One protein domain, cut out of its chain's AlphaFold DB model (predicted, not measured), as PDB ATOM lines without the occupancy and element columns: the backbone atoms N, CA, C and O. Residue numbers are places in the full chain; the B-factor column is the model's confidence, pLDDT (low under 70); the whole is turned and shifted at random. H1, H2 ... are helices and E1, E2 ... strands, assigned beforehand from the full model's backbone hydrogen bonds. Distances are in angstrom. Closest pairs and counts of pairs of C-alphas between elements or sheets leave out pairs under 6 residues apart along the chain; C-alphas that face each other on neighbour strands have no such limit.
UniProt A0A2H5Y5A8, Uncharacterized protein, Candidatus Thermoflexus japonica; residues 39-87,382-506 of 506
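What this domain is: This is residues 39 to 87 and 382 to 506 of the 506 residues of an uncharacterized protein of Candidatus Thermoflexus japonica (UniProt A0A2H5Y5A8). Three small twisted sheets of four strands stand in a row, partly face to face, with the sheet E7 E8 E9 E10 in the middle, E1 E13 E12 E11 over one of its faces and E3 E4 E5 E6 over the other. The one short helix, H1, lies at one end of the longest axis, beyond E1, and the link from E5 to E6 lies at the other. The 174 printed residues hold, in order, H1 and E1 to E13, mostly strand; within each sheet the neighbours are antiparallel. The whole is compact, with a radius of gyration of the C-alphas of 17.2 A, and only just elongated, spanning 56 by 37 by 32 A.

Where its parts are: H1, residues 44 to 52, starts at C-alpha 44, (-54.200, -25.000, -38.746), and is 12.9 A long. E1 is residues 69 to 76, 21.3 A, and E2 residues 80 to 87, 20.4 A, bending by 51 degrees at residue 83. Beyond the cut come E3, 387 to 389, E4, 392 to 398, E5, 403 to 408, and E6, 419 to 421. E7, 424 to 431, bends by 95 degrees at residue 427; E8, 434 to 439, E9, 443 to 448, and E10, 453 to 458, follow. E11, 463 to 474, measures 27.2 A and bends by 74 degrees at residue 467; E12, 477 to 487, measures 28.9 A. E13, 498 to 504, ends at C-alpha 504, (-40.510, 2.171, -22.380).

How they stand to each other: The strongly twisted sheet E1 E13 E12 E11 has N 73 and O 500 at 2.8 A, N 483 and O 501 at 2.8 A, and N 470 and O 482 at 2.8 A. E11, E12 and E13 form a meander, each strand the antiparallel neighbour of the one before, as do E7 to E10 and E3 to E6. The sheet E7 E8 E9 E10 faces the first, with best planes 17 degrees apart; the closest C-alphas of E7 and E11, Pro 427 and His 467, are 5.8 A apart. It has N 436 and O 429 at 2.8 A, N 437 and O 445 at 2.8 A, and N 446 and O 455 at 2.8 A. It also faces E3 E4 E5 E6, planes 12 degrees apart, with Leu 404 of E5 and Ala 424 of E7 the closest C-alphas of these strands at 6.0 A. There N 388 and O 393 are 2.9 A apart, N 394 and O 407 2.8 A, and N 406 and O 419 2.9 A. E2 pairs with no named strand; its closest C-alpha pair with E12 is Phe 81 and Gly 484, 5.5 A. H1 is not on any of the three sheets; in it every O i to N i+4 pair is within hydrogen-bond range.

The domain as a whole: The C-alphas farthest apart, Glu 52 and Glu 413, are 57.4 A from each other. Residues 88 to 381 are not printed, with 25.9 A between C-alphas 87 and 382. The link H1 to E1 is long, at 16 residues. Mean pLDDT of the printed part is 86.1; residues 39, 41 to 44, 87, 382 to 386 and 491 to 493 are under 70.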
ATOM      1  N   CYS A  39     -49.902 -25.203 -22.824       65.81
ATOM      2  CA  CYS A  39     -50.719 -25.013 -24.029       65.81
ATOM      3  C   CYS A  39     -50.100 -25.612 -25.303       65.81
ATOM      4  O   CYS A  39     -48.885 -25.764 -25.421       65.81
ATOM      5  N   TYR A  40     -50.948 -25.963 -26.274       70.00
ATOM      6  CA  TYR A  40     -50.510 -26.529 -27.551       70.00
ATOM      7  C   TYR A  40     -49.993 -25.439 -28.506       70.00
ATOM      8  O   TYR A  40     -50.588 -24.352 -28.562       70.00
ATOM      9  N   PRO A  41     -48.937 -25.732 -29.294       68.38
ATOM     10  CA  PRO A  41     -48.431 -24.820 -30.314       68.38
ATOM     11  C   PRO A  41     -49.503 -24.523 -31.375       68.38
ATOM     12  O   PRO A  41     -50.496 -25.257 -31.485       68.38
ATOM     13  N   PRO A  42     -49.332 -23.453 -32.171       69.62
ATOM     14  CA  PRO A  42     -50.325 -23.077 -33.161       69.62
ATOM     15  C   PRO A  42     -50.558 -24.199 -34.180       69.62
ATOM     16  O   PRO A  42     -49.622 -24.762 -34.736       69.62
ATOM     17  N   GLY A  43     -51.827 -24.539 -34.411       68.69
ATOM     18  CA  GLY A  43     -52.244 -25.485 -35.453       68.69
ATOM     19  C   GLY A  43     -52.952 -24.780 -36.611       68.69
ATOM     20  O   GLY A  43     -53.092 -23.562 -36.600       68.69
ATOM     21  N   LEU A  44     -53.510 -25.541 -37.558       69.62
ATOM     22  CA  LEU A  44     -54.200 -25.000 -38.746       69.62
ATOM     23  C   LEU A  44     -55.272 -23.933 -38.432       69.62
ATOM     24  O   LEU A  44     -55.389 -22.948 -39.154       69.62
ATOM     25  N   ASN A  45     -56.018 -24.065 -37.326       71.00
ATOM     26  CA  ASN A  45     -56.999 -23.037 -36.941       71.00
ATOM     27  C   ASN A  45     -56.359 -21.682 -36.588       71.00
ATOM     28  O   ASN A  45     -57.020 -20.665 -36.752       71.00
ATOM     29  N   ALA A  46     -55.103 -21.638 -36.133       74.75
ATOM     30  CA  ALA A  46     -54.416 -20.382 -35.821       74.75
ATOM     31  C   ALA A  46     -54.094 -19.580 -37.092       74.75
ATOM     32  O   ALA A  46     -54.230 -18.360 -37.100       74.75
ATOM     33  N   LEU A  47     -53.764 -20.266 -38.193       76.50
ATOM     34  CA  LEU A  47     -53.646 -19.645 -39.516       76.50
ATOM     35  C   LEU A  47     -54.984 -19.058 -39.974       76.50
ATOM     36  O   LEU A  47     -55.034 -17.937 -40.473       76.50
ATOM     37  N   ARG A  48     -56.087 -19.783 -39.750       77.88
ATOM     38  CA  ARG A  48     -57.434 -19.279 -40.046       77.88
ATOM     39  C   ARG A  48     -57.777 -18.043 -39.210       77.88
ATOM     40  O   ARG A  48     -58.245 -17.056 -39.757       77.88
ATOM     41  N   GLN A  49     -57.475 -18.070 -37.914       81.12
ATOM     42  CA  GLN A  49     -57.679 -16.932 -37.011       81.12
ATOM     43  C   GLN A  49     -56.833 -15.717 -37.408       81.12
ATOM     44  O   GLN A  49     -57.319 -14.597 -37.336       81.12
ATOM     45  N   LEU A  50     -55.595 -15.917 -37.879       83.25
ATOM     46  CA  LEU A  50     -54.767 -14.827 -38.402       83.25
ATOM     47  C   LEU A  50     -55.397 -14.179 -39.647       83.25
ATOM     48  O   LEU A  50     -55.342 -12.962 -39.804       83.25
ATOM     49  N   ARG A  51     -56.018 -14.978 -40.523       81.44
ATOM     50  CA  ARG A  51     -56.757 -14.468 -41.693       81.44
ATOM     51  C   ARG A  51     -57.999 -13.678 -41.290       81.44
ATOM     52  O   ARG A  51     -58.295 -12.652 -41.887       81.44
ATOM     53  N   GLU A  52     -58.698 -14.137 -40.259       83.75
ATOM     54  CA  GLU A  52     -59.892 -13.476 -39.718       83.75
ATOM     55  C   GLU A  52     -59.552 -12.233 -38.871       83.75
ATOM     56  O   GLU A  52     -60.421 -11.398 -38.627       83.75
ATOM     57  N   MET A  53     -58.292 -12.079 -38.447       86.56
ATOM     58  CA  MET A  53     -57.834 -10.955 -37.637       86.56
ATOM     59  C   MET A  53     -57.965  -9.629 -38.393       86.56
ATOM     60  O   MET A  53     -57.410  -9.440 -39.480       86.56
ATOM     61  N   ARG A  54     -58.661  -8.680 -37.769       87.19
ATOM     62  CA  ARG A  54     -58.786  -7.294 -38.221       87.19
ATOM     63  C   ARG A  54     -57.741  -6.445 -37.512       87.19
ATOM     64  O   ARG A  54     -57.775  -6.322 -36.290       87.19
ATOM     65  N   LEU A  55     -56.782  -5.904 -38.261       86.06
ATOM     66  CA  LEU A  55     -55.681  -5.131 -37.673       86.06
ATOM     67  C   LEU A  55     -56.172  -3.824 -37.049       86.06
ATOM     68  O   LEU A  55     -55.626  -3.389 -36.046       86.06
ATOM     69  N   GLU A  56     -57.216  -3.233 -37.612       83.62
ATOM     70  CA  GLU A  56     -57.875  -2.022 -37.129       83.62
ATOM     71  C   GLU A  56     -58.570  -2.206 -35.765       83.62
ATOM     72  O   GLU A  56     -58.752  -1.246 -35.016       83.62
ATOM     73  N   GLU A  57     -58.928  -3.445 -35.415       87.25
ATOM     74  CA  GLU A  57     -59.500  -3.809 -34.114       87.25
ATOM     75  C   GLU A  57     -58.412  -4.213 -33.101       87.25
ATOM     76  O   GLU A  57     -58.683  -4.335 -31.905       87.25
ATOM     77  N   TRP A  58     -57.167  -4.400 -33.553       89.62
ATOM     78  CA  TRP A  58     -56.045  -4.775 -32.700       89.62
ATOM     79  C   TRP A  58     -55.414  -3.524 -32.089       89.62
ATOM     80  O   TRP A  58     -54.659  -2.814 -32.740       89.62
ATOM     81  N   GLN A  59     -55.773  -3.224 -30.840       90.75
ATOM     82  CA  GLN A  59     -55.454  -1.943 -30.210       90.75
ATOM     83  C   GLN A  59     -54.484  -2.079 -29.044       90.75
ATOM     84  O   GLN A  59     -54.571  -3.022 -28.251       90.75
ATOM     85  N   TRP A  60     -53.599  -1.090 -28.915       92.88
ATOM     86  CA  TRP A  60     -52.709  -0.961 -27.771       92.88
ATOM     87  C   TRP A  60     -53.497  -0.804 -26.468       92.88
ATOM     88  O   TRP A  60     -54.333   0.089 -26.341       92.88
ATOM     89  N   GLN A  61     -53.175  -1.635 -25.482       94.00
ATOM     90  CA  GLN A  61     -53.737  -1.585 -24.132       94.00
ATOM     91  C   GLN A  61     -52.613  -1.348 -23.122       94.00
ATOM     92  O   GLN A  61     -51.507  -1.864 -23.293       94.00
ATOM     93  N   GLU A  62     -52.872  -0.567 -22.075       95.06
ATOM     94  CA  GLU A  62     -51.897  -0.387 -20.996       95.06
ATOM     95  C   GLU A  62     -51.638  -1.715 -20.279       95.06
ATOM     96  O   GLU A  62     -52.563  -2.440 -19.908       95.06
ATOM     97  N   LEU A  63     -50.359  -2.029 -20.076       94.38
ATOM     98  CA  LEU A  63     -49.926  -3.223 -19.372       94.38
ATOM     99  C   LEU A  63     -49.469  -2.811 -17.972       94.38
ATOM    100  O   LEU A  63     -48.361  -2.311 -17.783       94.38
ATOM    101  N   ASN A  64     -50.352  -3.011 -16.996       92.50
ATOM    102  CA  ASN A  64     -50.138  -2.590 -15.613       92.50
ATOM    103  C   ASN A  64     -49.045  -3.425 -14.931       92.50
ATOM    104  O   ASN A  64     -49.320  -4.486 -14.372       92.50
ATOM    105  N   LEU A  65     -47.811  -2.918 -14.958       91.06
ATOM    106  CA  LEU A  65     -46.645  -3.514 -14.308       91.06
ATOM    107  C   LEU A  65     -46.043  -2.502 -13.318       91.06
ATOM    108  O   LEU A  65     -45.705  -1.386 -13.726       91.06
ATOM    109  N   PRO A  66     -45.918  -2.838 -12.018       86.31
ATOM    110  CA  PRO A  66     -45.469  -1.890 -11.001       86.31
ATOM    111  C   PRO A  66     -44.130  -1.232 -11.350       86.31
ATOM    112  O   PRO A  66     -43.143  -1.920 -11.583       86.31
ATOM    113  N   GLY A  67     -44.092   0.104 -11.362       88.75
ATOM    114  CA  GLY A  67     -42.867   0.867 -11.630       88.75
ATOM    115  C   GLY A  67     -42.407   0.870 -13.092       88.75
ATOM    116  O   GLY A  67     -41.320   1.371 -13.377       88.75
ATOM    117  N   HIS A  68     -43.214   0.351 -14.021       93.06
ATOM    118  CA  HIS A  68     -42.871   0.272 -15.436       93.06
ATOM    119  C   HIS A  68     -43.929   0.931 -16.318       93.06
ATOM    120  O   HIS A  68     -45.128   0.833 -16.070       93.06
ATOM    121  N   ARG A  69     -43.471   1.570 -17.396       95.31
ATOM    122  CA  ARG A  69     -44.337   2.049 -18.471       95.31
ATOM    123  C   ARG A  69     -44.347   1.013 -19.587       95.31
ATOM    124  O   ARG A  69     -43.379   0.905 -20.342       95.31
ATOM    125  N   ALA A  70     -45.435   0.259 -19.676       95.81
ATOM    126  CA  ALA A  70     -45.616  -0.751 -20.704       95.81
ATOM    127  C   ALA A  70     -47.032  -0.718 -21.285       95.81
ATOM    128  O   ALA A  70     -48.004  -0.397 -20.602       95.81
ATOM    129  N   ARG A  71     -47.141  -1.074 -22.562       95.69
ATOM    130  CA  ARG A  71     -48.411  -1.346 -23.243       95.69
ATOM    131  C   ARG A  71     -48.250  -2.549 -24.155       95.69
ATOM    132  O   ARG A  71     -47.129  -2.912 -24.499       95.69
ATOM    133  N   HIS A  72     -49.346  -3.183 -24.531       95.81
ATOM    134  CA  HIS A  72     -49.306  -4.378 -25.363       95.81
ATOM    135  C   HIS A  72     -50.437  -4.442 -26.387       95.81
ATOM    136  O   HIS A  72     -51.480  -3.813 -26.234       95.81
ATOM    137  N   LEU A  73     -50.210  -5.244 -27.418       94.81
ATOM    138  CA  LEU A  73     -51.193  -5.734 -28.368       94.81
ATOM    139  C   LEU A  73     -51.405  -7.231 -28.075       94.81
ATOM    140  O   LEU A  73     -50.591  -8.059 -28.503       94.81
ATOM    141  N   PRO A  74     -52.420  -7.604 -27.274       93.50
ATOM    142  CA  PRO A  74     -52.628  -8.985 -26.842       93.50
ATOM    143  C   PRO A  74     -53.421  -9.812 -27.861       93.50
ATOM    144  O   PRO A  74     -54.019  -9.282 -28.794       93.50
ATOM    145  N   GLY A  75     -53.485 -11.128 -27.648       89.00
ATOM    146  CA  GLY A  75     -54.463 -11.994 -28.313       89.00
ATOM    147  C   GLY A  75     -54.104 -12.429 -29.732       89.00
ATOM    148  O   GLY A  75     -54.968 -12.924 -30.452       89.00
ATOM    149  N   SER A  76     -52.846 -12.289 -30.148       92.25
ATOM    150  CA  SER A  76     -52.429 -12.815 -31.441       92.25
ATOM    151  C   SER A  76     -52.469 -14.352 -31.448       92.25
ATOM    152  O   SER A  76     -51.990 -14.977 -30.495       92.25
ATOM    153  N   PRO A  77     -53.010 -14.986 -32.508       89.44
ATOM    154  CA  PRO A  77     -53.108 -16.446 -32.596       89.44
ATOM    155  C   PRO A  77     -51.773 -17.127 -32.938       89.44
ATOM    156  O   PRO A  77     -51.645 -18.340 -32.775       89.44
ATOM    157  N   LEU A  78     -50.780 -16.364 -33.405       90.25
ATOM    158  CA  LEU A  78     -49.446 -16.839 -33.769       90.25
ATOM    159  C   LEU A  78     -48.359 -16.027 -33.049       90.25
ATOM    160  O   LEU A  78     -48.593 -14.858 -32.736       90.25
ATOM    161  N   PRO A  79     -47.161 -16.604 -32.837       91.19
ATOM    162  CA  PRO A  79     -45.983 -15.859 -32.415       91.19
ATOM    163  C   PRO A  79     -45.767 -14.595 -33.256       91.19
ATOM    164  O   PRO A  79     -45.615 -14.672 -34.478       91.19
ATOM    165  N   VAL A  80     -45.728 -13.445 -32.582       92.69
ATOM    166  CA  VAL A  80     -45.455 -12.136 -33.193       92.69
ATOM    167  C   VAL A  80     -43.995 -11.772 -32.965       92.69
ATOM    168  O   VAL A  80     -43.513 -11.821 -31.832       92.69
ATOM    169  N   PHE A  81     -43.298 -11.394 -34.028       91.25
ATOM    170  CA  PHE A  81     -41.897 -10.995 -34.007       91.25
ATOM    171  C   PHE A  81     -41.784  -9.519 -34.391       91.25
ATOM    172  O   PHE A  81     -42.055  -9.184 -35.545       91.25
ATOM    173  N   PRO A  82     -41.372  -8.623 -33.477       91.19
ATOM    174  CA  PRO A  82     -40.948  -7.292 -33.876       91.19
ATOM    175  C   PRO A  82     -39.647  -7.399 -34.679       91.19
ATOM    176  O   PRO A  82     -38.677  -8.017 -34.239       91.19
ATOM    177  N   VAL A  83     -39.635  -6.805 -35.870       83.25
ATOM    178  CA  VAL A  83     -38.515  -6.926 -36.816       83.25
ATOM    179  C   VAL A  83     -37.714  -5.637 -36.899       83.25
ATOM    180  O   VAL A  83     -36.483  -5.673 -36.915       83.25
ATOM    181  N   ALA A  84     -38.402  -4.500 -36.999       79.50
ATOM    182  CA  ALA A  84     -37.769  -3.197 -37.146       79.50
ATOM    183  C   ALA A  84     -38.732  -2.045 -36.849       79.50
ATOM    184  O   ALA A  84     -39.912  -2.134 -37.163       79.50
ATOM    185  N   VAL A  85     -38.195  -0.924 -36.365       82.94
ATOM    186  CA  VAL A  85     -38.877   0.378 -36.393       82.94
ATOM    187  C   VAL A  85     -38.455   1.120 -37.659       82.94
ATOM    188  O   VAL A  85     -37.271   1.144 -38.022       82.94
ATOM    189  N   LEU A  86     -39.434   1.665 -38.371       72.50
ATOM    190  CA  LEU A  86     -39.298   2.182 -39.724       72.50
ATOM    191  C   LEU A  86     -39.750   3.629 -39.784       72.50
ATOM    192  O   LEU A  86     -40.832   3.943 -39.308       72.50
ATOM    193  N   ALA A  87     -38.966   4.491 -40.423       69.75
ATOM    194  CA  ALA A  87     -39.422   5.834 -40.750       69.75
ATOM    195  C   ALA A  87     -40.380   5.773 -41.951       69.75
ATOM    196  O   ALA A  87     -39.984   5.332 -43.032       69.75
ATOM    197  N   ARG A 382     -30.006 -18.382 -37.204       42.41
ATOM    198  CA  ARG A 382     -28.979 -17.769 -38.096       42.41
ATOM    199  C   ARG A 382     -28.477 -16.373 -37.748       42.41
ATOM    200  O   ARG A 382     -27.552 -15.915 -38.410       42.41
ATOM    201  N   ARG A 383     -29.017 -15.695 -36.740       43.12
ATOM    202  CA  ARG A 383     -28.420 -14.442 -36.267       43.12
ATOM    203  C   ARG A 383     -27.630 -14.756 -35.014       43.12
ATOM    204  O   ARG A 383     -28.197 -15.053 -33.971       43.12
ATOM    205  N   MET A 384     -26.307 -14.717 -35.119       49.19
ATOM    206  CA  MET A 384     -25.520 -14.510 -33.914       49.19
ATOM    207  C   MET A 384     -25.839 -13.099 -33.438       49.19
ATOM    208  O   MET A 384     -25.675 -12.127 -34.171       49.19
ATOM    209  N   VAL A 385     -26.323 -13.002 -32.209       57.06
ATOM    210  CA  VAL A 385     -26.864 -11.749 -31.689       57.06
ATOM    211  C   VAL A 385     -25.813 -10.939 -30.917       57.06
ATOM    212  O   VAL A 385     -26.148  -9.964 -30.268       57.06
ATOM    213  N   GLY A 386     -24.540 -11.338 -30.935       68.25
ATOM    214  CA  GLY A 386     -23.642 -11.072 -29.813       68.25
ATOM    215  C   GLY A 386     -22.510 -10.062 -29.978       68.25
ATOM    216  O   GLY A 386     -21.711 -10.006 -29.055       68.25
ATOM    217  N   TRP A 387     -22.366  -9.297 -31.063       84.62
ATOM    218  CA  TRP A 387     -21.305  -8.271 -31.114       84.62
ATOM    219  C   TRP A 387     -21.825  -6.909 -30.672       84.62
ATOM    220  O   TRP A 387     -22.713  -6.361 -31.320       84.62
ATOM    221  N   GLY A 388     -21.245  -6.350 -29.612       84.62
ATOM    222  CA  GLY A 388     -21.367  -4.933 -29.271       84.62
ATOM    223  C   GLY A 388     -20.200  -4.131 -29.830       84.62
ATOM    224  O   GLY A 388     -19.079  -4.631 -29.844       84.62
ATOM    225  N   GLU A 389     -20.442  -2.891 -30.268       76.25
ATOM    226  CA  GLU A 389     -19.411  -2.054 -30.910       76.25
ATOM    227  C   GLU A 389     -18.865  -0.922 -30.022       76.25
ATOM    228  O   GLU A 389     -17.746  -0.456 -30.236       76.25
ATOM    229  N   HIS A 390     -19.580  -0.508 -28.970       78.00
ATOM    230  CA  HIS A 390     -19.189   0.646 -28.148       78.00
ATOM    231  C   HIS A 390     -19.644   0.513 -26.676       78.00
ATOM    232  O   HIS A 390     -20.766   0.913 -26.359       78.00
ATOM    233  N   PRO A 391     -18.798  -0.002 -25.755       82.25
ATOM    234  CA  PRO A 391     -17.500  -0.635 -26.007       82.25
ATOM    235  C   PRO A 391     -17.664  -1.997 -26.697       82.25
ATOM    236  O   PRO A 391     -18.767  -2.538 -26.760       82.25
ATOM    237  N   ARG A 392     -16.560  -2.549 -27.212       88.38
ATOM    238  CA  ARG A 392     -16.596  -3.818 -27.939       88.38
ATOM    239  C   ARG A 392     -16.712  -5.012 -27.013       88.38
ATOM    240  O   ARG A 392     -15.956  -5.124 -26.047       88.38
ATOM    241  N   PHE A 393     -17.615  -5.922 -27.344       91.12
ATOM    242  CA  PHE A 393     -17.766  -7.184 -26.633       91.12
ATOM    243  C   PHE A 393     -18.393  -8.261 -27.515       91.12
ATOM    244  O   PHE A 393     -19.043  -7.961 -28.516       91.12
ATOM    245  N   LEU A 394     -18.218  -9.511 -27.093       91.00
ATOM    246  CA  LEU A 394     -18.868 -10.691 -27.640       91.00
ATOM    247  C   LEU A 394     -19.781 -11.323 -26.582       91.00
ATOM    248  O   LEU A 394     -19.359 -11.551 -25.449       91.00
ATOM    249  N   VAL A 395     -21.016 -11.647 -26.948       90.44
ATOM    250  CA  VAL A 395     -21.929 -12.450 -26.128       90.44
ATOM    251  C   VAL A 395     -21.774 -13.918 -26.505       90.44
ATOM    252  O   VAL A 395     -21.928 -14.283 -27.672       90.44
ATOM    253  N   VAL A 396     -21.497 -14.760 -25.515       90.00
ATOM    254  CA  VAL A 396     -21.261 -16.202 -25.686       90.00
ATOM    255  C   VAL A 396     -22.164 -17.015 -24.763       90.00
ATOM    256  O   VAL A 396     -22.568 -16.532 -23.701       90.00
ATOM    257  N   GLU A 397     -22.479 -18.250 -25.155       88.69
ATOM    258  CA  GLU A 397     -23.100 -19.230 -24.257       88.69
ATOM    259  C   GLU A 397     -21.989 -19.947 -23.485       88.69
ATOM    260  O   GLU A 397     -21.095 -20.547 -24.085       88.69
ATOM    261  N   ASP A 398     -22.054 -19.910 -22.157       88.75
ATOM    262  CA  ASP A 398     -21.268 -20.805 -21.316       88.75
ATOM    263  C   ASP A 398     -21.952 -22.174 -21.299       88.75
ATOM    264  O   ASP A 398     -23.030 -22.339 -20.720       88.75
ATOM    265  N   ARG A 399     -21.343 -23.163 -21.961       85.56
ATOM    266  CA  ARG A 399     -21.910 -24.514 -22.086       85.56
ATOM    267  C   ARG A 399     -21.589 -25.412 -20.895       85.56
ATOM    268  O   ARG A 399     -22.163 -26.493 -20.796       85.56
ATOM    269  N   ARG A 400     -20.693 -24.991 -19.999       83.31
ATOM    270  CA  ARG A 400     -20.338 -25.739 -18.784       83.31
ATOM    271  C   ARG A 400     -21.292 -25.403 -17.650       83.31
ATOM    272  O   ARG A 400     -21.828 -26.303 -17.013       83.31
ATOM    273  N   GLU A 401     -21.504 -24.113 -17.426       81.69
ATOM    274  CA  GLU A 401     -22.342 -23.604 -16.334       81.69
ATOM    275  C   GLU A 401     -23.786 -23.341 -16.782       81.69
ATOM    276  O   GLU A 401     -24.702 -23.324 -15.962       81.69
ATOM    277  N   GLY A 402     -24.003 -23.168 -18.088       81.56
ATOM    278  CA  GLY A 402     -25.294 -22.819 -18.660       81.56
ATOM    279  C   GLY A 402     -25.619 -21.332 -18.497       81.56
ATOM    280  O   GLY A 402     -25.862 -20.827 -17.402       81.56
ATOM    281  N   GLY A 403     -25.740 -20.616 -19.611       87.00
ATOM    282  CA  GLY A 403     -26.183 -19.220 -19.627       87.00
ATOM    283  C   GLY A 403     -25.334 -18.336 -20.511       87.00
ATOM    284  O   GLY A 403     -24.565 -18.832 -21.326       87.00
ATOM    285  N   LEU A 404     -25.517 -17.025 -20.373       90.44
ATOM    286  CA  LEU A 404     -24.865 -16.042 -21.229       90.44
ATOM    287  C   LEU A 404     -23.734 -15.327 -20.487       90.44
ATOM    288  O   LEU A 404     -23.858 -14.986 -19.307       90.44
ATOM    289  N   ARG A 405     -22.641 -15.068 -21.204       92.06
ATOM    290  CA  ARG A 405     -21.523 -14.237 -20.747       92.06
ATOM    291  C   ARG A 405     -21.250 -13.118 -21.743       92.06
ATOM    292  O   ARG A 405     -21.396 -13.311 -22.947       92.06
ATOM    293  N   LEU A 406     -20.819 -11.969 -21.231       92.50
ATOM    294  CA  LEU A 406     -20.360 -10.825 -22.015       92.50
ATOM    295  C   LEU A 406     -18.837 -10.723 -21.918       92.50
ATOM    296  O   LEU A 406     -18.294 -10.374 -20.871       92.50
ATOM    297  N   VAL A 407     -18.141 -11.031 -23.008       92.44
ATOM    298  CA  VAL A 407     -16.679 -11.017 -23.096       92.44
ATOM    299  C   VAL A 407     -16.221  -9.691 -23.709       92.44
ATOM    300  O   VAL A 407     -16.478  -9.466 -24.889       92.44
ATOM    301  N   PRO A 408     -15.554  -8.796 -22.957       91.62
ATOM    302  CA  PRO A 408     -15.007  -7.566 -23.527       91.62
ATOM    303  C   PRO A 408     -13.913  -7.875 -24.560       91.62
ATOM    304  O   PRO A 408     -13.216  -8.882 -24.443       91.62
ATOM    305  N   LEU A 409     -13.762  -7.009 -25.569       89.00
ATOM    306  CA  LEU A 409     -12.779  -7.172 -26.644       89.00
ATOM    307  C   LEU A 409     -11.849  -5.947 -26.759       89.00
ATOM    308  O   LEU A 409     -12.329  -4.854 -27.077       89.00
ATOM    309  N   PRO A 410     -10.525  -6.109 -26.560       86.94
ATOM    310  CA  PRO A 410      -9.865  -7.334 -26.092       86.94
ATOM    311  C   PRO A 410     -10.306  -7.716 -24.661       86.94
ATOM    312  O   PRO A 410     -10.836  -6.863 -23.940       86.94
ATOM    313  N   PRO A 411     -10.090  -8.977 -24.235       83.06
ATOM    314  CA  PRO A 411     -10.418  -9.423 -22.886       83.06
ATOM    315  C   PRO A 411      -9.784  -8.533 -21.824       83.06
ATOM    316  O   PRO A 411      -8.633  -8.112 -21.940       83.06
ATOM    317  N   SER A 412     -10.542  -8.258 -20.767       79.00
ATOM    318  CA  SER A 412     -10.038  -7.468 -19.647       79.00
ATOM    319  C   SER A 412      -9.232  -8.343 -18.691       79.00
ATOM    320  O   SER A 412      -9.605  -9.488 -18.441       79.00
ATOM    321  N   GLU A 413      -8.199  -7.780 -18.063       79.12
ATOM    322  CA  GLU A 413      -7.448  -8.469 -17.001       79.12
ATOM    323  C   GLU A 413      -8.348  -8.899 -15.830       79.12
ATOM    324  O   GLU A 413      -8.122  -9.930 -15.204       79.12
ATOM    325  N   LYS A 414      -9.399  -8.118 -15.544       70.56
ATOM    326  CA  LYS A 414     -10.330  -8.365 -14.430       70.56
ATOM    327  C   LYS A 414     -11.356  -9.462 -14.718       70.56
ATOM    328  O   LYS A 414     -11.871 -10.066 -13.786       70.56
ATOM    329  N   ALA A 415     -11.688  -9.675 -15.986       71.19
ATOM    330  CA  ALA A 415     -12.681 -10.643 -16.435       71.19
ATOM    331  C   ALA A 415     -12.202 -11.277 -17.753       71.19
ATOM    332  O   ALA A 415     -12.737 -10.957 -18.820       71.19
ATOM    333  N   PRO A 416     -11.188 -12.163 -17.704       75.31
ATOM    334  CA  PRO A 416     -10.585 -12.755 -18.902       75.31
ATOM    335  C   PRO A 416     -11.555 -13.676 -19.659       75.31
ATOM    336  O   PRO A 416     -11.402 -13.896 -20.854       75.31
ATOM    337  N   GLN A 417     -12.578 -14.181 -18.965       82.06
ATOM    338  CA  GLN A 417     -13.653 -15.022 -19.500       82.06
ATOM    339  C   GLN A 417     -14.995 -14.274 -19.602       82.06
ATOM    340  O   GLN A 417     -16.050 -14.894 -19.737       82.06
ATOM    341  N   GLY A 418     -14.970 -12.943 -19.492       89.75
ATOM    342  CA  GLY A 418     -16.165 -12.106 -19.514       89.75
ATOM    343  C   GLY A 418     -16.985 -12.101 -18.223       89.75
ATOM    344  O   GLY A 418     -16.657 -12.750 -17.232       89.75
ATOM    345  N   TYR A 419     -18.061 -11.320 -18.254       92.44
ATOM    346  CA  TYR A 419     -19.006 -11.113 -17.162       92.44
ATOM    347  C   TYR A 419     -20.204 -12.050 -17.314       92.44
ATOM    348  O   TYR A 419     -20.830 -12.089 -18.374       92.44
ATOM    349  N   GLN A 420     -20.542 -12.795 -16.263       92.12
ATOM    350  CA  GLN A 420     -21.715 -13.667 -16.258       92.12
ATOM    351  C   GLN A 420     -23.003 -12.845 -16.161       92.12
ATOM    352  O   GLN A 420     -23.155 -12.018 -15.263       92.12
ATOM    353  N   LEU A 421     -23.950 -13.106 -17.063       92.19
ATOM    354  CA  LEU A 421     -25.270 -12.484 -17.057       92.19
ATOM    355  C   LEU A 421     -26.236 -13.398 -16.290       92.19
ATOM    356  O   LEU A 421     -26.870 -14.293 -16.855       92.19
ATOM    357  N   ALA A 422     -26.279 -13.235 -14.968       90.69
ATOM    358  CA  ALA A 422     -27.015 -14.131 -14.079       90.69
ATOM    359  C   ALA A 422     -28.512 -14.208 -14.440       90.69
ATOM    360  O   ALA A 422     -29.210 -13.200 -14.488       90.69
ATOM    361  N   GLY A 423     -29.016 -15.419 -14.694       89.00
ATOM    362  CA  GLY A 423     -30.415 -15.644 -15.081       89.00
ATOM    363  C   GLY A 423     -30.765 -15.251 -16.523       89.00
ATOM    364  O   GLY A 423     -31.899 -15.476 -16.941       89.00
ATOM    365  N   ALA A 424     -29.815 -14.716 -17.297       89.81
ATOM    366  CA  ALA A 424     -30.023 -14.397 -18.702       89.81
ATOM    367  C   ALA A 424     -30.072 -15.662 -19.573       89.81
ATOM    368  O   ALA A 424     -29.306 -16.623 -19.401       89.81
ATOM    369  N   ARG A 425     -30.991 -15.633 -20.532       86.31
ATOM    370  CA  ARG A 425     -31.298 -16.668 -21.518       86.31
ATOM    371  C   ARG A 425     -31.649 -15.999 -22.851       86.31
ATOM    372  O   ARG A 425     -31.742 -14.776 -22.944       86.31
ATOM    373  N   LEU A 426     -31.828 -16.822 -23.879       83.25
ATOM    374  CA  LEU A 426     -32.411 -16.382 -25.142       83.25
ATOM    375  C   LEU A 426     -33.917 -16.107 -25.000       83.25
ATOM    376  O   LEU A 426     -34.551 -16.740 -24.150       83.25
ATOM    377  N   PRO A 427     -34.486 -15.211 -25.828       81.88
ATOM    378  CA  PRO A 427     -33.822 -14.385 -26.853       81.88
ATOM    379  C   PRO A 427     -32.921 -13.285 -26.260       81.88
ATOM    380  O   PRO A 427     -33.058 -12.910 -25.095       81.88
ATOM    381  N   LEU A 428     -32.007 -12.741 -27.071       87.25
ATOM    382  CA  LEU A 428     -31.173 -11.584 -26.718       87.25
ATOM    383  C   LEU A 428     -31.141 -10.555 -27.860       87.25
ATOM    384  O   LEU A 428     -31.464 -10.895 -28.992       87.25
ATOM    385  N   ALA A 429     -30.748  -9.316 -27.574       87.75
ATOM    386  CA  ALA A 429     -30.483  -8.261 -28.550       87.75
ATOM    387  C   ALA A 429     -29.342  -7.348 -28.067       87.75
ATOM    388  O   ALA A 429     -29.321  -6.948 -26.904       87.75
ATOM    389  N   VAL A 430     -28.400  -6.992 -28.943       87.12
ATOM    390  CA  VAL A 430     -27.358  -5.999 -28.620       87.12
ATOM    391  C   VAL A 430     -27.916  -4.584 -28.717       87.12
ATOM    392  O   VAL A 430     -28.693  -4.260 -29.614       87.12
ATOM    393  N   VAL A 431     -27.473  -3.729 -27.799       87.94
ATOM    394  CA  VAL A 431     -27.771  -2.298 -27.757       87.94
ATOM    395  C   VAL A 431     -26.485  -1.491 -27.552       87.94
ATOM    396  O   VAL A 431     -25.466  -2.048 -27.133       87.94
ATOM    397  N   PRO A 432     -26.480  -0.174 -27.824       86.12
ATOM    398  CA  PRO A 432     -25.344   0.662 -27.466       86.12
ATOM    399  C   PRO A 432     -24.994   0.500 -25.986       86.12
ATOM    400  O   PRO A 432     -25.853   0.625 -25.115       86.12
ATOM    401  N   GLY A 433     -23.727   0.202 -25.708       86.19
ATOM    402  CA  GLY A 433     -23.237   0.041 -24.346       86.19
ATOM    403  C   GLY A 433     -23.683  -1.227 -23.616       86.19
ATOM    404  O   GLY A 433     -23.380  -1.316 -22.429       86.19
ATOM    405  N   GLY A 434     -24.363  -2.191 -24.253       91.44
ATOM    406  CA  GLY A 434     -24.876  -3.352 -23.526       91.44
ATOM    407  C   GLY A 434     -25.750  -4.326 -24.318       91.44
ATOM    408  O   GLY A 434     -25.715  -4.386 -25.545       91.44
ATOM    409  N   VAL A 435     -26.557  -5.109 -23.604       92.75
ATOM    410  CA  VAL A 435     -27.458  -6.112 -24.195       92.75
ATOM    411  C   VAL A 435     -28.801  -6.150 -23.480       92.75
ATOM    412  O   VAL A 435     -28.898  -5.848 -22.294       92.75
ATOM    413  N   VAL A 436     -29.837  -6.572 -24.192       92.75
ATOM    414  CA  VAL A 436     -31.135  -6.944 -23.631       92.75
ATOM    415  C   VAL A 436     -31.282  -8.454 -23.765       92.75
ATOM    416  O   VAL A 436     -30.996  -9.009 -24.822       92.75
ATOM    417  N   THR A 437     -31.710  -9.134 -22.710       92.62
ATOM    418  CA  THR A 437     -31.893 -10.590 -22.691       92.62
ATOM    419  C   THR A 437     -33.240 -10.941 -22.080       92.62
ATOM    420  O   THR A 437     -33.770 -10.200 -21.249       92.62
ATOM    421  N   ALA A 438     -33.761 -12.113 -22.418       90.25
ATOM    422  CA  ALA A 438     -34.810 -12.746 -21.636       90.25
ATOM    423  C   ALA A 438     -34.218 -13.507 -20.438       90.25
ATOM    424  O   ALA A 438     -33.010 -13.734 -20.343       90.25
ATOM    425  N   GLY A 439     -35.076 -13.889 -19.504       86.81
ATOM    426  CA  GLY A 439     -34.799 -14.787 -18.394       86.81
ATOM    427  C   GLY A 439     -35.982 -15.722 -18.164       86.81
ATOM    428  O   GLY A 439     -36.940 -15.745 -18.937       86.81
ATOM    429  N   GLU A 440     -35.920 -16.506 -17.094       82.00
ATOM    430  CA  GLU A 440     -37.018 -17.407 -16.740       82.00
ATOM    431  C   GLU A 440     -38.323 -16.649 -16.448       82.00
ATOM    432  O   GLU A 440     -38.313 -15.548 -15.891       82.00
ATOM    433  N   GLY A 441     -39.452 -17.260 -16.823       74.69
ATOM    434  CA  GLY A 441     -40.789 -16.769 -16.489       74.69
ATOM    435  C   GLY A 441     -41.150 -15.421 -17.111       74.69
ATOM    436  O   GLY A 441     -41.845 -14.646 -16.474       74.69
ATOM    437  N   GLY A 442     -40.656 -15.102 -18.309       82.50
ATOM    438  CA  GLY A 442     -41.037 -13.879 -19.022       82.50
ATOM    439  C   GLY A 442     -40.323 -12.606 -18.552       82.50
ATOM    440  O   GLY A 442     -40.716 -11.506 -18.936       82.50
ATOM    441  N   ARG A 443     -39.266 -12.728 -17.742       93.25
ATOM    442  CA  ARG A 443     -38.444 -11.587 -17.324       93.25
ATOM    443  C   ARG A 443     -37.581 -11.084 -18.485       93.25
ATOM    444  O   ARG A 443     -36.919 -11.878 -19.146       93.25
ATOM    445  N   VAL A 444     -37.527  -9.771 -18.690       95.50
ATOM    446  CA  VAL A 444     -36.608  -9.119 -19.640       95.50
ATOM    447  C   VAL A 444     -35.641  -8.238 -18.859       95.50
ATOM    448  O   VAL A 444     -36.042  -7.528 -17.940       95.50
ATOM    449  N   MET A 445     -34.353  -8.313 -19.184       95.62
ATOM    450  CA  MET A 445     -33.271  -7.645 -18.458       95.62
ATOM    451  C   MET A 445     -32.373  -6.902 -19.439       95.62
ATOM    452  O   MET A 445     -32.030  -7.429 -20.493       95.62
ATOM    453  N   MET A 446     -31.980  -5.688 -19.075       95.06
ATOM    454  CA  MET A 446     -30.980  -4.899 -19.779       95.06
ATOM    455  C   MET A 446     -29.704  -4.867 -18.946       95.06
ATOM    456  O   MET A 446     -29.740  -4.619 -17.739       95.06
ATOM    457  N   TRP A 447     -28.584  -5.095 -19.612       94.56
ATOM    458  CA  TRP A 447     -27.258  -5.201 -19.028       94.56
ATOM    459  C   TRP A 447     -26.346  -4.178 -19.682       94.56
ATOM    460  O   TRP A 447     -26.433  -3.976 -20.892       94.56
ATOM    461  N   ASP A 448     -25.457  -3.564 -18.912       93.19
ATOM    462  CA  ASP A 448     -24.358  -2.788 -19.474       93.19
ATOM    463  C   ASP A 448     -23.221  -3.697 -19.983       93.19
ATOM    464  O   ASP A 448     -23.194  -4.913 -19.765       93.19
ATOM    465  N   ALA A 449     -22.234  -3.103 -20.648       89.69
ATOM    466  CA  ALA A 449     -21.070  -3.809 -21.175       89.69
ATOM    467  C   ALA A 449     -20.095  -4.329 -20.097       89.69
ATOM    468  O   ALA A 449     -19.061  -4.906 -20.427       89.69
ATOM    469  N   ARG A 450     -20.394  -4.115 -18.811       90.50
ATOM    470  CA  ARG A 450     -19.684  -4.700 -17.665       90.50
ATOM    471  C   ARG A 450     -20.495  -5.826 -17.015       90.50
ATOM    472  O   ARG A 450     -20.119  -6.305 -15.948       90.50
ATOM    473  N   GLY A 451     -21.600  -6.236 -17.641       91.19
ATOM    474  CA  GLY A 451     -22.493  -7.275 -17.143       91.19
ATOM    475  C   GLY A 451     -23.325  -6.853 -15.932       91.19
ATOM    476  O   GLY A 451     -23.859  -7.718 -15.242       91.19
ATOM    477  N   GLN A 452     -23.450  -5.554 -15.645       94.00
ATOM    478  CA  GLN A 452     -24.338  -5.063 -14.593       94.00
ATOM    479  C   GLN A 452     -25.753  -4.896 -15.137       94.00
ATOM    480  O   GLN A 452     -25.958  -4.285 -16.184       94.00
ATOM    481  N   GLN A 453     -26.744  -5.420 -14.417       95.44
ATOM    482  CA  GLN A 453     -28.146  -5.225 -14.772       95.44
ATOM    483  C   GLN A 453     -28.543  -3.765 -14.506       95.44
ATOM    484  O   GLN A 453     -28.544  -3.326 -13.357       95.44
ATOM    485  N   VAL A 454     -28.910  -3.030 -15.555       94.44
ATOM    486  CA  VAL A 454     -29.292  -1.607 -15.477       94.44
ATOM    487  C   VAL A 454     -30.802  -1.393 -15.484       94.44
ATOM    488  O   VAL A 454     -31.284  -0.401 -14.946       94.44
ATOM    489  N   ALA A 455     -31.562  -2.330 -16.051       94.50
ATOM    490  CA  ALA A 455     -33.020  -2.324 -16.009       94.50
ATOM    491  C   ALA A 455     -33.559  -3.754 -16.108       94.50
ATOM    492  O   ALA A 455     -32.897  -4.646 -16.638       94.50
ATOM    493  N   ALA A 456     -34.770  -3.979 -15.613       95.25
ATOM    494  CA  ALA A 456     -35.496  -5.221 -15.834       95.25
ATOM    495  C   ALA A 456     -36.999  -4.965 -15.772       95.25
ATOM    496  O   ALA A 456     -37.422  -4.018 -15.117       95.25
ATOM    497  N   ILE A 457     -37.775  -5.829 -16.415       95.44
ATOM    498  CA  ILE A 457     -39.230  -5.888 -16.311       95.44
ATOM    499  C   ILE A 457     -39.654  -7.353 -16.183       95.44
ATOM    500  O   ILE A 457     -39.070  -8.238 -16.812       95.44
ATOM    501  N   ASP A 458     -40.644  -7.617 -15.339       94.94
ATOM    502  CA  ASP A 458     -41.278  -8.929 -15.207       94.94
ATOM    503  C   ASP A 458     -42.656  -8.861 -15.865       94.94
ATOM    504  O   ASP A 458     -43.492  -8.060 -15.455       94.94
ATOM    505  N   LEU A 459     -42.873  -9.651 -16.918       94.56
ATOM    506  CA  LEU A 459     -44.112  -9.614 -17.701       94.56
ATOM    507  C   LEU A 459     -45.235 -10.471 -17.099       94.56
ATOM    508  O   LEU A 459     -46.321 -10.569 -17.679       94.56
ATOM    509  N   ARG A 460     -44.994 -11.105 -15.947       92.00
ATOM    510  CA  ARG A 460     -45.999 -11.896 -15.234       92.00
ATOM    511  C   ARG A 460     -47.006 -11.017 -14.485       92.00
ATOM    512  O   ARG A 460     -46.682  -9.905 -14.073       92.00
ATOM    513  N   PRO A 461     -48.216 -11.546 -14.221       88.69
ATOM    514  CA  PRO A 461     -48.747 -12.814 -14.729       88.69
ATOM    515  C   PRO A 461     -49.206 -12.854 -16.202       88.69
ATOM    516  O   PRO A 461     -49.387 -13.978 -16.664       88.69
ATOM    517  N   PRO A 462     -49.417 -11.755 -16.964       90.19
ATOM    518  CA  PRO A 462     -49.988 -11.857 -18.314       90.19
ATOM    519  C   PRO A 462     -49.189 -12.716 -19.299       90.19
ATOM    520  O   PRO A 462     -49.788 -13.353 -20.164       90.19
ATOM    521  N   TYR A 463     -47.864 -12.772 -19.151       91.81
ATOM    522  CA  TYR A 463     -46.978 -13.528 -20.032       91.81
ATOM    523  C   TYR A 463     -46.050 -14.457 -19.249       91.81
ATOM    524  O   TYR A 463     -45.569 -14.100 -18.173       91.81
ATOM    525  N   GLU A 464     -45.779 -15.637 -19.810       88.19
ATOM    526  CA  GLU A 464     -44.959 -16.683 -19.179       88.19
ATOM    527  C   GLU A 464     -43.607 -16.897 -19.876       88.19
ATOM    528  O   GLU A 464     -42.666 -17.397 -19.257       88.19
ATOM    529  N   ALA A 465     -43.485 -16.495 -21.145       89.38
ATOM    530  CA  ALA A 465     -42.266 -16.659 -21.930       89.38
ATOM    531  C   ALA A 465     -42.068 -15.518 -22.935       89.38
ATOM    532  O   ALA A 465     -43.029 -14.937 -23.437       89.38
ATOM    533  N   VAL A 466     -40.805 -15.226 -23.245       91.38
ATOM    534  CA  VAL A 466     -40.384 -14.232 -24.242       91.38
ATOM    535  C   VAL A 466     -39.671 -14.963 -25.373       91.38
ATOM    536  O   VAL A 466     -38.823 -15.811 -25.110       91.38
ATOM    537  N   HIS A 467     -40.004 -14.633 -26.619       88.81
ATOM    538  CA  HIS A 467     -39.462 -15.299 -27.812       88.81
ATOM    539  C   HIS A 467     -38.870 -14.334 -28.843       88.81
ATOM    540  O   HIS A 467     -38.231 -14.774 -29.792       88.81
ATOM    541  N   ALA A 468     -39.061 -13.023 -28.674       90.00
ATOM    542  CA  ALA A 468     -38.436 -12.022 -29.530       90.00
ATOM    543  C   ALA A 468     -38.154 -10.716 -28.782       90.00
ATOM    544  O   ALA A 468     -38.944 -10.296 -27.936       90.00
ATOM    545  N   LEU A 469     -37.049 -10.058 -29.137       92.06
ATOM    546  CA  LEU A 469     -36.644  -8.754 -28.615       92.06
ATOM    547  C   LEU A 469     -36.188  -7.856 -29.766       92.06
ATOM    548  O   LEU A 469     -35.353  -8.257 -30.575       92.06
ATOM    549  N   LEU A 470     -36.691  -6.626 -29.797       92.00
ATOM    550  CA  LEU A 470     -36.236  -5.572 -30.697       92.00
ATOM    551  C   LEU A 470     -36.080  -4.264 -29.905       92.00
ATOM    552  O   LEU A 470     -37.069  -3.585 -29.627       92.00
ATOM    553  N   PRO A 471     -34.849  -3.890 -29.537       91.44
ATOM    554  CA  PRO A 471     -34.571  -2.591 -28.948       91.44
ATOM    555  C   PRO A 471     -34.714  -1.465 -29.976       91.44
ATOM    556  O   PRO A 471     -34.295  -1.600 -31.125       91.44
ATOM    557  N   GLU A 472     -35.230  -0.324 -29.538       90.38
ATOM    558  CA  GLU A 472     -35.217   0.924 -30.295       90.38
ATOM    559  C   GLU A 472     -34.215   1.892 -29.671       90.38
ATOM    560  O   GLU A 472     -34.235   2.160 -28.464       90.38
ATOM    561  N   VAL A 473     -33.323   2.405 -30.514       86.62
ATOM    562  CA  VAL A 473     -32.193   3.237 -30.113       86.62
ATOM    563  C   VAL A 473     -32.360   4.631 -30.697       86.62
ATOM    564  O   VAL A 473     -32.488   4.789 -31.908       86.62
ATOM    565  N   GLU A 474     -32.276   5.642 -29.840       83.50
ATOM    566  CA  GLU A 474     -32.319   7.053 -30.213       83.50
ATOM    567  C   GLU A 474     -31.149   7.780 -29.543       83.50
ATOM    568  O   GLU A 474     -30.892   7.607 -28.352       83.50
ATOM    569  N   GLY A 475     -30.374   8.548 -30.316       81.31
ATOM    570  CA  GLY A 475     -29.229   9.297 -29.781       81.31
ATOM    571  C   GLY A 475     -28.173   8.430 -29.074       81.31
ATOM    572  O   GLY A 475     -27.534   8.890 -28.130       81.31
ATOM    573  N   GLY A 476     -28.017   7.165 -29.481       82.44
ATOM    574  CA  GLY A 476     -27.075   6.224 -28.864       82.44
ATOM    575  C   GLY A 476     -27.536   5.642 -27.524       82.44
ATOM    576  O   GLY A 476     -26.732   5.024 -26.831       82.44
ATOM    577  N   LYS A 477     -28.809   5.814 -27.151       86.19
ATOM    578  CA  LYS A 477     -29.414   5.201 -25.965       86.19
ATOM    579  C   LYS A 477     -30.613   4.354 -26.356       86.19
ATOM    580  O   LYS A 477     -31.371   4.716 -27.252       86.19
ATOM    581  N   THR A 478     -30.803   3.237 -25.665       89.88
ATOM    582  CA  THR A 478     -32.034   2.455 -25.793       89.88
ATOM    583  C   THR A 478     -33.172   3.228 -25.145       89.88
ATOM    584  O   THR A 478     -33.102   3.553 -23.962       89.88
ATOM    585  N   ARG A 479     -34.210   3.531 -25.923       91.62
ATOM    586  CA  ARG A 479     -35.405   4.246 -25.455       91.62
ATOM    587  C   ARG A 479     -36.505   3.279 -25.037       91.62
ATOM    588  O   ARG A 479     -37.210   3.503 -24.055       91.62
ATOM    589  N   ARG A 480     -36.667   2.207 -25.805       93.69
ATOM    590  CA  ARG A 480     -37.710   1.205 -25.600       93.69
ATOM    591  C   ARG A 480     -37.288  -0.146 -26.142       93.69
ATOM    592  O   ARG A 480     -36.340  -0.251 -26.920       93.69
ATOM    593  N   VAL A 481     -37.999  -1.174 -25.709       95.81
ATOM    594  CA  VAL A 481     -37.825  -2.547 -26.170       95.81
ATOM    595  C   VAL A 481     -39.186  -3.084 -26.589       95.81
ATOM    596  O   VAL A 481     -40.124  -3.105 -25.794       95.81
ATOM    597  N   TRP A 482     -39.276  -3.533 -27.836       95.94
ATOM    598  CA  TRP A 482     -40.413  -4.284 -28.347       95.94
ATOM    599  C   TRP A 482     -40.193  -5.769 -28.070       95.94
ATOM    600  O   TRP A 482     -39.125  -6.311 -28.366       95.94
ATOM    601  N   ILE A 483     -41.186  -6.428 -27.482       96.81
ATOM    602  CA  ILE A 483     -41.059  -7.785 -26.953       96.81
ATOM    603  C   ILE A 483     -42.172  -8.647 -27.544       96.81
ATOM    604  O   ILE A 483     -43.352  -8.351 -27.371       96.81
ATOM    605  N   GLY A 484     -41.800  -9.727 -28.226       95.25
ATOM    606  CA  GLY A 484     -42.730 -10.803 -28.560       95.25
ATOM    607  C   GLY A 484     -42.798 -11.781 -27.392       95.25
ATOM    608  O   GLY A 484     -41.760 -12.316 -26.988       95.25
ATOM    609  N   ALA A 485     -43.994 -12.006 -26.849       94.06
ATOM    610  CA  ALA A 485     -44.183 -12.887 -25.699       94.06
ATOM    611  C   ALA A 485     -45.384 -13.826 -25.850       94.06
ATOM    612  O   ALA A 485     -46.353 -13.537 -26.560       94.06
ATOM    613  N   GLN A 486     -45.317 -14.945 -25.138       92.19
ATOM    614  CA  GLN A 486     -46.381 -15.932 -25.013       92.19
ATOM    615  C   GLN A 486     -47.212 -15.658 -23.757       92.19
ATOM    616  O   GLN A 486     -46.673 -15.514 -22.657       92.19
ATOM    617  N   SER A 487     -48.528 -15.576 -23.940       89.88
ATOM    618  CA  SER A 487     -49.506 -15.372 -22.872       89.88
ATOM    619  C   SER A 487     -49.548 -16.564 -21.921       89.88
ATOM    620  O   SER A 487     -49.542 -17.711 -22.367       89.88
ATOM    621  N   SER A 488     -49.687 -16.289 -20.625       85.12
ATOM    622  CA  SER A 488     -49.892 -17.318 -19.595       85.12
ATOM    623  C   SER A 488     -51.300 -17.919 -19.623       85.12
ATOM    624  O   SER A 488     -51.544 -18.970 -19.032       85.12
ATOM    625  N   GLN A 489     -52.261 -17.234 -20.253       79.19
ATOM    626  CA  GLN A 489     -53.637 -17.706 -20.377       79.19
ATOM    627  C   GLN A 489     -53.848 -18.309 -21.767       79.19
ATOM    628  O   GLN A 489     -53.910 -17.564 -22.757       79.19
ATOM    629  N   PRO A 490     -53.963 -19.643 -21.877       70.88
ATOM    630  CA  PRO A 490     -54.321 -20.240 -23.144       70.88
ATOM    631  C   PRO A 490     -55.777 -19.934 -23.491       70.88
ATOM    632  O   PRO A 490     -56.592 -19.589 -22.632       70.88
ATOM    633  N   THR A 491     -56.128 -20.108 -24.762       67.06
ATOM    634  CA  THR A 491     -57.533 -20.068 -25.173       67.06
ATOM    635  C   THR A 491     -58.338 -21.172 -24.479       67.06
ATOM    636  O   THR A 491     -57.785 -22.121 -23.919       67.06
ATOM    637  N   TRP A 492     -59.666 -21.109 -24.586       64.31
ATOM    638  CA  TRP A 492     -60.558 -22.178 -24.122       64.31
ATOM    639  C   TRP A 492     -60.236 -23.556 -24.747       64.31
ATOM    640  O   TRP A 492     -60.524 -24.585 -24.143       64.31
ATOM    641  N   GLU A 493     -59.565 -23.590 -25.907       68.75
ATOM    642  CA  GLU A 493     -59.046 -24.805 -26.559       68.75
ATOM    643  C   GLU A 493     -57.647 -25.235 -26.065       68.75
ATOM    644  O   GLU A 493     -57.014 -26.098 -26.673       68.75
ATOM    645  N   LYS A 494     -57.117 -24.628 -24.996       74.19
ATOM    646  CA  LYS A 494     -55.735 -24.812 -24.513       74.19
ATOM    647  C   LYS A 494     -54.657 -24.458 -25.551       74.19
ATOM    648  O   LYS A 494     -53.569 -25.032 -25.524       74.19
ATOM    649  N   ARG A 495     -54.926 -23.534 -26.479       77.19
ATOM    650  CA  ARG A 495     -53.912 -23.050 -27.434       77.19
ATOM    651  C   ARG A 495     -53.172 -21.852 -26.877       77.19
ATOM    652  O   ARG A 495     -53.778 -21.011 -26.211       77.19
ATOM    653  N   CYS A 496     -51.886 -21.760 -27.187       83.19
ATOM    654  CA  CYS A 496     -51.098 -20.597 -26.816       83.19
ATOM    655  C   CYS A 496     -51.593 -19.355 -27.571       83.19
ATOM    656  O   CYS A 496     -51.907 -19.429 -28.761       83.19
ATOM    657  N   THR A 497     -51.657 -18.223 -26.876       90.06
ATOM    658  CA  THR A 497     -51.853 -16.902 -27.482       90.06
ATOM    659  C   THR A 497     -50.612 -16.059 -27.251       90.06
ATOM    660  O   THR A 497     -49.820 -16.333 -26.347       90.06
ATOM    661  N   TYR A 498     -50.425 -15.044 -28.080       93.25
ATOM    662  CA  TYR A 498     -49.211 -14.242 -28.087       93.25
ATOM    663  C   TYR A 498     -49.551 -12.763 -28.012       93.25
ATOM    664  O   TYR A 498     -50.661 -12.333 -28.335       93.25
ATOM    665  N   GLY A 499     -48.583 -11.975 -27.571       94.62
ATOM    666  CA  GLY A 499     -48.690 -10.529 -27.557       94.62
ATOM    667  C   GLY A 499     -47.407  -9.863 -28.008       94.62
ATOM    668  O   GLY A 499     -46.320 -10.442 -27.939       94.62
ATOM    669  N   LEU A 500     -47.572  -8.625 -28.453       96.56
ATOM    670  CA  LEU A 500     -46.483  -7.701 -28.710       96.56
ATOM    671  C   LEU A 500     -46.502  -6.624 -27.630       96.56
ATOM    672  O   LEU A 500     -47.499  -5.925 -27.483       96.56
ATOM    673  N   ILE A 501     -45.423  -6.501 -26.869       97.06
ATOM    674  CA  ILE A 501     -45.304  -5.560 -25.757       97.06
ATOM    675  C   ILE A 501     -44.332  -4.451 -26.145       97.06
ATOM    676  O   ILE A 501     -43.260  -4.716 -26.681       97.06
ATOM    677  N   GLU A 502     -44.693  -3.213 -25.836       96.38
ATOM    678  CA  GLU A 502     -43.782  -2.078 -25.783       96.38
ATOM    679  C   GLU A 502     -43.395  -1.825 -24.331       96.38
ATOM    680  O   GLU A 502     -44.246  -1.491 -23.505       96.38
ATOM    681  N   TRP A 503     -42.107  -1.939 -24.023       96.69
ATOM    682  CA  TRP A 503     -41.549  -1.504 -22.750       96.69
ATOM    683  C   TRP A 503     -40.756  -0.214 -22.956       96.69
ATOM    684  O   TRP A 503     -39.718  -0.215 -23.617       96.69
ATOM    685  N   THR A 504     -41.239   0.894 -22.388       94.88
ATOM    686  CA  THR A 504     -40.510   2.171 -22.380       94.88
ATOM    687  C   THR A 504     -39.564   2.210 -21.183       94.88
ATOM    688  O   THR A 504     -39.989   1.980 -20.047       94.88
ATOM    689  N   LEU A 505     -38.287   2.496 -21.438       89.50
ATOM    690  CA  LEU A 505     -37.284   2.638 -20.386       89.50
ATOM    691  C   LEU A 505     -37.454   3.985 -19.652       89.50
ATOM    692  O   LEU A 505     -37.963   4.936 -20.254       89.50
ATOM    693  N   PRO A 506     -37.095   4.044 -18.356       75.38
ATOM    694  CA  PRO A 506     -37.230   5.245 -17.529       75.38
ATOM    695  C   PRO A 506     -36.318   6.405 -17.944       75.38
ATOM    696  O   PRO A 506     -35.247   6.155 -18.549       75.38
TER     697      PRO A 506